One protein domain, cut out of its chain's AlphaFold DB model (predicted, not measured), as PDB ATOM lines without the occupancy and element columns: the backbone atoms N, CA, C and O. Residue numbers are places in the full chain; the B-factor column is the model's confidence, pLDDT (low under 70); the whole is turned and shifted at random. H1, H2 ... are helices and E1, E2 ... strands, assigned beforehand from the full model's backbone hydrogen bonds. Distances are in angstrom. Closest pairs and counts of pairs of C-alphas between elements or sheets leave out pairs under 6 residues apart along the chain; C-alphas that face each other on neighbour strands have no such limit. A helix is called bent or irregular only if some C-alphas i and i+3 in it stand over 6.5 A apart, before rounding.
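Overview. This is residues 2 to 62 of the 143 residues of the protein "Alpha-galactosidase" of Escherichia coli (UniProt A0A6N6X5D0). Two short parallel strands, E1 and E2, lie side by side as a small wall, and two helices, H1 and H2, lie side by side over one face of it, while the other face is bare. H2 is the long helix, with a kink near residue 56, and at the far end of the longest axis a loop sticks out with residues 11 to 16. The printed part has 61 residues with two named strands and two named helices, in the order E1, H1, E2, H2; the class is mixed, helices and strands, and the sheet's order is E1, E2, parallel. The whole is compact, with a radius of gyration of the C-alphas of 11.2 A, and spans 32 by 24 by 16 A.

Arrangement. E1, residues 3 to 7, and E2, residues 31 to 35, are parallel neighbours with 31 degrees between their directions. The C-alphas of His 5 and Gly 33 face each other at 4.4 A, and N 6 and O 33 are within hydrogen-bond range at 2.8 A, as are N 35 and O 6 at 2.9 A. H1, residues 20 to 28, stands between them in the chain, and E1, H1 and E2 form a strand-helix-strand unit, two parallel neighbour strands joined through a helix, with a right-handed crossover. The closest C-alphas of E1 and H1 are those of Ala 4 and Ala 27, 4.9 A apart. H2, residues 43 to 62, touches H1, with the C-alphas of Gly 24 and Tyr 52 closest at 5.9 A. H1 and H2 run the same way at a shallow tilt of 20 degrees. The closest C-alphas of E2 and H2 are those of Met 32 and His 56, 7.0 A apart. In H1 every O i to N i+4 pair is within hydrogen-bond range; in H2 14 of 16 are.

Along the chain. E1 begins at C-alpha 3 (31.929, 0.785, -28.277) and is 12.1 A long. H1 begins at C-alpha 20 (31.739, 18.424, -29.162) and measures 12.0 A. E2 measures 12.8 A. H2 measures 29.2 A and ends at C-alpha 62 (31.164, 3.526, -12.700). H2 has a kink of 34 degrees near residue 56 and is irregular, with C-alphas 58 and 61 at 7.9 A.

Size, cuts and confidence. The two C-alphas farthest apart are those of Phe 15 and Glu 61, at 33.0 A. The link from E1 to H1, residues 8 to 19, is long, and its residues 11 to 16 stand free. The link from H1 to E2 is tight, and that from E2 to H2 is short. The printed part has no cut. Its mean pLDDT is 94.0, and no printed residue is under 70.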
ATOM      1  N   MET A   2      29.637  -2.356 -25.549       92.62
ATOM      2  CA  MET A   2      29.293  -1.537 -26.721       92.62
ATOM      3  C   MET A   2      30.318  -0.404 -26.838       92.62
ATOM      4  O   MET A   2      30.470   0.361 -25.884       92.62
ATOM      5  N   GLY A   3      31.033  -0.333 -27.963       96.25
ATOM      6  CA  GLY A   3      31.929   0.785 -28.277       96.25
ATOM      7  C   GLY A   3      31.135   2.033 -28.654       96.25
ATOM      8  O   GLY A   3      30.108   1.924 -29.324       96.25
ATOM      9  N   ALA A   4      31.592   3.200 -28.210       96.81
ATOM     10  CA  ALA A   4      30.962   4.482 -28.508       96.81
ATOM     11  C   ALA A   4      32.037   5.550 -28.706       96.81
ATOM     12  O   ALA A   4      32.754   5.898 -27.772       96.81
ATOM     13  N   HIS A   5      32.200   6.048 -29.929       97.12
ATOM     14  CA  HIS A   5      33.336   6.899 -30.268       97.12
ATOM     15  C   HIS A   5      32.910   8.342 -30.547       97.12
ATOM     16  O   HIS A   5      31.891   8.596 -31.193       97.12
ATOM     17  N   ILE A   6      33.711   9.296 -30.072       96.19
ATOM     18  CA  ILE A   6      33.601  10.695 -30.481       96.19
ATOM     19  C   ILE A   6      34.265  10.808 -31.857       96.19
ATOM     20  O   ILE A   6      35.491  10.840 -31.964       96.19
ATOM     21  N   GLY A   7      33.441  10.810 -32.906       93.31
ATOM     22  CA  GLY A   7      33.867  11.051 -34.287       93.31
ATOM     23  C   GLY A   7      33.831  12.534 -34.661       93.31
ATOM     24  O   GLY A   7      33.451  13.357 -33.842       93.31
ATOM     25  N   HIS A   8      34.162  12.879 -35.904       92.12
ATOM     26  CA  HIS A   8      34.183  14.258 -36.430       92.12
ATOM     27  C   HIS A   8      32.862  15.059 -36.253       92.12
ATOM     28  O   HIS A   8      31.774  14.477 -36.252       92.12
ATOM     29  N   HIS A   9      32.938  16.403 -36.174       91.19
ATOM     30  CA  HIS A   9      31.780  17.298 -35.941       91.19
ATOM     31  C   HIS A   9      30.640  17.103 -36.949       91.19
ATOM     32  O   HIS A   9      29.467  17.161 -36.586       91.19
ATOM     33  N   LYS A  10      30.992  16.841 -38.211       93.12
ATOM     34  CA  LYS A  10      30.076  16.449 -39.282       93.12
ATOM     35  C   LYS A  10      30.200  14.949 -39.520       93.12
ATOM     36  O   LYS A  10      31.246  14.485 -39.976       93.12
ATOM     37  N   CYS A  11      29.131  14.209 -39.244       92.88
ATOM     38  CA  CYS A  11      29.074  12.763 -39.452       92.88
ATOM     39  C   CYS A  11      29.181  12.418 -40.949       92.88
ATOM     40  O   CYS A  11      28.397  12.918 -41.748       92.88
ATOM     41  N   HIS A  12      30.090  11.523 -41.340       90.94
ATOM     42  CA  HIS A  12      30.278  11.140 -42.750       90.94
ATOM     43  C   HIS A  12      29.111  10.313 -43.322       90.94
ATOM     44  O   HIS A  12      28.836  10.389 -44.514       90.94
ATOM     45  N   ALA A  13      28.413   9.539 -42.483       95.19
ATOM     46  CA  ALA A  13      27.325   8.662 -42.919       95.19
ATOM     47  C   ALA A  13      25.975   9.386 -43.050       95.19
ATOM     48  O   ALA A  13      25.162   9.037 -43.899       95.19
ATOM     49  N   THR A  14      25.714  10.376 -42.190       96.12
ATOM     50  CA  THR A  14      24.396  11.042 -42.103       96.12
ATOM     51  C   THR A  14      24.449  12.547 -42.325       96.12
ATOM     52  O   THR A  14      23.403  13.184 -42.395       96.12
ATOM     53  N   PHE A  15      25.647  13.133 -42.377       95.88
ATOM     54  CA  PHE A  15      25.894  14.574 -42.467       95.88
ATOM     55  C   PHE A  15      25.312  15.428 -41.331       95.88
ATOM     56  O   PHE A  15      25.436  16.653 -41.382       95.88
ATOM     57  N   ARG A  16      24.748  14.812 -40.280       95.94
ATOM     58  CA  ARG A  16      24.362  15.523 -39.057       95.94
ATOM     59  C   ARG A  16      25.576  16.164 -38.402       95.94
ATOM     60  O   ARG A  16      26.684  15.622 -38.456       95.94
ATOM     61  N   GLN A  17      25.329  17.305 -37.772       95.00
ATOM     62  CA  GLN A  17      26.323  18.058 -37.027       95.00
ATOM     63  C   GLN A  17      25.886  18.185 -35.578       95.00
ATOM     64  O   GLN A  17      24.724  18.478 -35.299       95.00
ATOM     65  N   HIS A  18      26.826  17.955 -34.672       93.75
ATOM     66  CA  HIS A  18      26.605  18.060 -33.238       93.75
ATOM     67  C   HIS A  18      27.835  18.684 -32.590       93.75
ATOM     68  O   HIS A  18      28.968  18.407 -33.002       93.75
ATOM     69  N   SER A  19      27.608  19.493 -31.555       93.25
ATOM     70  CA  SER A  19      28.699  20.071 -30.777       93.25
ATOM     71  C   SER A  19      29.586  18.979 -30.182       93.25
ATOM     72  O   SER A  19      29.160  17.827 -30.008       93.25
ATOM     73  N   ILE A  20      30.829  19.337 -29.853       93.12
ATOM     74  CA  ILE A  20      31.739  18.424 -29.162       93.12
ATOM     75  C   ILE A  20      31.139  17.932 -27.845       93.12
ATOM     76  O   ILE A  20      31.300  16.760 -27.513       93.12
ATOM     77  N   GLN A  21      30.347  18.768 -27.164       94.06
ATOM     78  CA  GLN A  21      29.710  18.387 -25.911       94.06
ATOM     79  C   GLN A  21      28.667  17.296 -26.082       94.06
ATOM     80  O   GLN A  21      28.703  16.269 -25.405       94.06
ATOM     81  N   PHE A  22      27.773  17.470 -27.054       94.75
ATOM     82  CA  PHE A  22      26.740  16.483 -27.323       94.75
ATOM     83  C   PHE A  22      27.349  15.131 -27.723       94.75
ATOM     84  O   PHE A  22      26.931  14.088 -27.216       94.75
ATOM     85  N   ARG A  23      28.372  15.137 -28.593       95.62
ATOM     86  CA  ARG A  23      29.089  13.908 -28.980       95.62
ATOM     87  C   ARG A  23      29.823  13.280 -27.791       95.62
ATOM     88  O   ARG A  23      29.743  12.068 -27.608       95.62
ATOM     89  N   GLY A  24      30.496  14.097 -26.984       95.62
ATOM     90  CA  GLY A  24      31.312  13.667 -25.855       95.62
ATOM     91  C   GLY A  24      30.523  13.000 -24.739       95.62
ATOM     92  O   GLY A  24      30.815  11.856 -24.387       95.62
ATOM     93  N   VAL A  25      29.484  13.664 -24.222       95.38
ATOM     94  CA  VAL A  25      28.652  13.091 -23.151       95.38
ATOM     95  C   VAL A  25      27.898  11.854 -23.652       95.38
ATOM     96  O   VAL A  25      27.783  10.875 -22.919       95.38
ATOM     97  N   THR A  26      27.472  11.825 -24.922       96.00
ATOM     98  CA  THR A  26      26.847  10.626 -25.511       96.00
ATOM     99  C   THR A  26      27.812   9.437 -25.524       96.00
ATOM    100  O   THR A  26      27.447   8.343 -25.090       96.00
ATOM    101  N   ALA A  27      29.052   9.637 -25.985       97.12
ATOM    102  CA  ALA A  27      30.059   8.578 -26.045       97.12
ATOM    103  C   ALA A  27      30.499   8.086 -24.653       97.12
ATOM    104  O   ALA A  27      30.844   6.916 -24.496       97.12
ATOM    105  N   LEU A  28      30.442   8.957 -23.638       96.19
ATOM    106  CA  LEU A  28      30.828   8.655 -22.257       96.19
ATOM    107  C   LEU A  28      30.021   7.500 -21.638       96.19
ATOM    108  O   LEU A  28      30.528   6.814 -20.761       96.19
ATOM    109  N   PHE A  29      28.787   7.258 -22.089       95.69
ATOM    110  CA  PHE A  29      27.920   6.184 -21.577       95.69
ATOM    111  C   PHE A  29      28.143   4.821 -22.269       95.69
ATOM    112  O   PHE A  29      27.374   3.884 -22.048       95.69
ATOM    113  N   GLY A  30      29.178   4.694 -23.106       94.19
ATOM    114  CA  GLY A  30      29.639   3.431 -23.688       94.19
ATOM    115  C   GLY A  30      31.103   3.139 -23.349       94.19
ATOM    116  O   GLY A  30      31.694   3.775 -22.482       94.19
ATOM    117  N   HIS A  31      31.714   2.184 -24.055       95.69
ATOM    118  CA  HIS A  31      33.174   2.050 -24.049       95.69
ATOM    119  C   HIS A  31      33.743   3.141 -24.951       95.69
ATOM    120  O   HIS A  31      33.751   3.004 -26.179       95.69
ATOM    121  N   MET A  32      34.116   4.249 -24.318       97.19
ATOM    122  CA  MET A  32      34.407   5.496 -25.005       97.19
ATOM    123  C   MET A  32      35.731   5.439 -25.774       97.19
ATOM    124  O   MET A  32      36.751   4.982 -25.254       97.19
ATOM    125  N   GLY A  33      35.712   5.940 -27.009       96.06
ATOM    126  CA  GLY A  33      36.887   6.078 -27.870       96.06
ATOM    127  C   GLY A  33      36.867   7.378 -28.672       96.06
ATOM    128  O   GLY A  33      35.886   8.122 -28.653       96.06
ATOM    129  N   LEU A  34      37.961   7.656 -29.376       94.69
ATOM    130  CA  LEU A  34      38.129   8.845 -30.211       94.69
ATOM    131  C   LEU A  34      38.390   8.409 -31.659       94.69
ATOM    132  O   LEU A  34      39.314   7.638 -31.900       94.69
ATOM    133  N   GLU A  35      37.598   8.906 -32.609       90.88
ATOM    134  CA  GLU A  35      37.707   8.600 -34.044       90.88
ATOM    135  C   GLU A  35      37.859   9.891 -34.856       90.88
ATOM    136  O   GLU A  35      36.926  10.381 -35.496       90.88
ATOM    137  N   LEU A  36      39.054  10.477 -34.809       85.12
ATOM    138  CA  LEU A  36      39.374  11.712 -35.521       85.12
ATOM    139  C   LEU A  36      40.826  11.722 -36.013       85.12
ATOM    140  O   LEU A  36      41.653  10.940 -35.543       85.12
ATOM    141  N   ASP A  37      41.139  12.682 -36.882       85.62
ATOM    142  CA  ASP A  37      42.514  13.101 -37.145       85.62
ATOM    143  C   ASP A  37      42.882  14.289 -36.224       85.62
ATOM    144  O   ASP A  37      42.363  15.396 -36.403       85.62
ATOM    145  N   PRO A  38      43.753  14.103 -35.213       80.62
ATOM    146  CA  PRO A  38      44.108  15.156 -34.257       80.62
ATOM    147  C   PRO A  38      44.901  16.319 -34.875       80.62
ATOM    148  O   PRO A  38      45.094  17.344 -34.209       80.62
ATOM    149  N   LEU A  39      45.383  16.177 -36.113       86.12
ATOM    150  CA  LEU A  39      46.093  17.234 -36.835       86.12
ATOM    151  C   LEU A  39      45.143  18.218 -37.525       86.12
ATOM    152  O   LEU A  39      45.558  19.331 -37.831       86.12
ATOM    153  N   THR A  40      43.885  17.835 -37.751       86.06
ATOM    154  CA  THR A  40      42.933  18.634 -38.540       86.06
ATOM    155  C   THR A  40      41.879  19.346 -37.700       86.06
ATOM    156  O   THR A  40      41.051  20.063 -38.252       86.06
ATOM    157  N   VAL A  41      41.858  19.113 -36.388       88.25
ATOM    158  CA  VAL A  41      40.859  19.705 -35.491       88.25
ATOM    159  C   VAL A  41      41.308  21.059 -34.956       88.25
ATOM    160  O   VAL A  41      42.489  21.256 -34.649       88.25
ATOM    161  N   ASP A  42      40.349  21.977 -34.852       91.69
ATOM    162  CA  ASP A  42      40.538  23.272 -34.205       91.69
ATOM    163  C   ASP A  42      40.762  23.124 -32.689       91.69
ATOM    164  O   ASP A  42      40.741  22.021 -32.127       91.69
ATOM    165  N   GLU A  43      41.056  24.242 -32.025       92.50
ATOM    166  CA  GLU A  43      41.396  24.226 -30.603       92.50
ATOM    167  C   GLU A  43      40.195  23.880 -29.711       92.50
ATOM    168  O   GLU A  43      40.369  23.176 -28.717       92.50
ATOM    169  N   ASP A  44      38.980  24.285 -30.094       90.62
ATOM    170  CA  ASP A  44      37.755  23.994 -29.338       90.62
ATOM    171  C   ASP A  44      37.454  22.487 -29.345       90.62
ATOM    172  O   ASP A  44      37.185  21.879 -28.304       90.62
ATOM    173  N   GLU A  45      37.566  21.849 -30.510       92.81
ATOM    174  CA  GLU A  45      37.475  20.399 -30.654       92.81
ATOM    175  C   GLU A  45      38.590  19.693 -29.871       92.81
ATOM    176  O   GLU A  45      38.320  18.738 -29.138       92.81
ATOM    177  N   ARG A  46      39.841  20.164 -29.985       93.44
ATOM    178  CA  ARG A  46      41.001  19.593 -29.276       93.44
ATOM    179  C   ARG A  46      40.801  19.608 -27.762       93.44
ATOM    180  O   ARG A  46      41.064  18.591 -27.110       93.44
ATOM    181  N   GLU A  47      40.338  20.726 -27.208       93.88
ATOM    182  CA  GLU A  47      40.040  20.840 -25.781       93.88
ATOM    183  C   GLU A  47      38.872  19.940 -25.386       93.88
ATOM    184  O   GLU A  47      38.969  19.218 -24.395       93.88
ATOM    185  N   GLY A  48      37.816  19.871 -26.198       93.75
ATOM    186  CA  GLY A  48      36.716  18.948 -25.949       93.75
ATOM    187  C   GLY A  48      37.170  17.481 -25.900       93.75
ATOM    188  O   GLY A  48      36.835  16.766 -24.954       93.75
ATOM    189  N   TYR A  49      38.007  17.019 -26.836       94.81
ATOM    190  CA  TYR A  49      38.555  15.655 -26.779       94.81
ATOM    191  C   TYR A  49      39.387  15.406 -25.518       94.81
ATOM    192  O   TYR A  49      39.264  14.346 -24.899       94.81
ATOM    193  N   ARG A  50      40.216  16.377 -25.112       95.12
ATOM    194  CA  ARG A  50      41.002  16.305 -23.873       95.12
ATOM    195  C   ARG A  50      40.087  16.202 -22.650       95.12
ATOM    196  O   ARG A  50      40.298  15.324 -21.809       95.12
ATOM    197  N   HIS A  51      39.061  17.044 -22.593       95.81
ATOM    198  CA  HIS A  51      38.062  17.076 -21.533       95.81
ATOM    199  C   HIS A  51      37.329  15.733 -21.400       95.81
ATOM    200  O   HIS A  51      37.341  15.125 -20.326       95.81
ATOM    201  N   TYR A  52      36.772  15.192 -22.489       96.81
ATOM    202  CA  TYR A  52      36.044  13.922 -22.421       96.81
ATOM    203  C   TYR A  52      36.962  12.727 -22.155       96.81
ATOM    204  O   TYR A  52      36.568  11.809 -21.434       96.81
ATOM    205  N   ALA A  53      38.204  12.732 -22.653       97.00
ATOM    206  CA  ALA A  53      39.178  11.701 -22.302       97.00
ATOM    207  C   ALA A  53      39.490  11.700 -20.794       97.00
ATOM    208  O   ALA A  53      39.657  10.629 -20.201       97.00
ATOM    209  N   ALA A  54      39.554  12.878 -20.166       97.62
ATOM    210  CA  ALA A  54      39.730  13.012 -18.723       97.62
ATOM    211  C   ALA A  54      38.493  12.526 -17.951       97.62
ATOM    212  O   ALA A  54      38.639  11.693 -17.053       97.62
ATOM    213  N   LEU A  55      37.285  12.951 -18.344       97.12
ATOM    214  CA  LEU A  55      36.035  12.489 -17.728       97.12
ATOM    215  C   LEU A  55      35.871  10.969 -17.823       97.12
ATOM    216  O   LEU A  55      35.544  10.327 -16.825       97.12
ATOM    217  N   HIS A  56      36.151  10.370 -18.983       97.69
ATOM    218  CA  HIS A  56      36.109   8.916 -19.132       97.69
ATOM    219  C   HIS A  56      37.078   8.240 -18.160       97.69
ATOM    220  O   HIS A  56      36.679   7.340 -17.430       97.69
ATOM    221  N   LYS A  57      38.336   8.691 -18.072       97.81
ATOM    222  CA  LYS A  57      39.307   8.112 -17.125       97.81
ATOM    223  C   LYS A  57      38.859   8.245 -15.671       97.81
ATOM    224  O   LYS A  57      39.062   7.308 -14.907       97.81
ATOM    225  N   GLN A  58      38.258   9.375 -15.310       97.44
ATOM    226  CA  GLN A  58      37.744   9.621 -13.965       97.44
ATOM    227  C   GLN A  58      36.583   8.682 -13.612       97.44
ATOM    228  O   GLN A  58      36.512   8.200 -12.486       97.44
ATOM    229  N   TRP A  59      35.687   8.412 -14.563       97.38
ATOM    230  CA  TRP A  59      34.410   7.755 -14.287       97.38
ATOM    231  C   TRP A  59      34.266   6.332 -14.834       97.38
ATOM    232  O   TRP A  59      33.258   5.680 -14.556       97.38
ATOM    233  N   ARG A  60      35.251   5.815 -15.579       97.19
ATOM    234  CA  ARG A  60      35.177   4.505 -16.255       97.19
ATOM    235  C   ARG A  60      34.806   3.346 -15.335       97.19
ATOM    236  O   ARG A  60      34.163   2.409 -15.788       97.19
ATOM    237  N   GLU A  61      35.172   3.406 -14.055       96.12
ATOM    238  CA  GLU A  61      34.805   2.356 -13.100       96.12
ATOM    239  C   GLU A  61      33.289   2.290 -12.895       96.12
ATOM    240  O   GLU A  61      32.716   1.203 -12.921       96.12
ATOM    241  N   VAL A  62      32.628   3.445 -12.775       97.12
ATOM    242  CA  VAL A  62      31.164   3.526 -12.700       97.12
ATOM    243  C   VAL A  62      30.550   3.183 -14.054       97.12
ATOM    244  O   VAL A  62      29.642   2.361 -14.109       97.12
TER     245      VAL A  62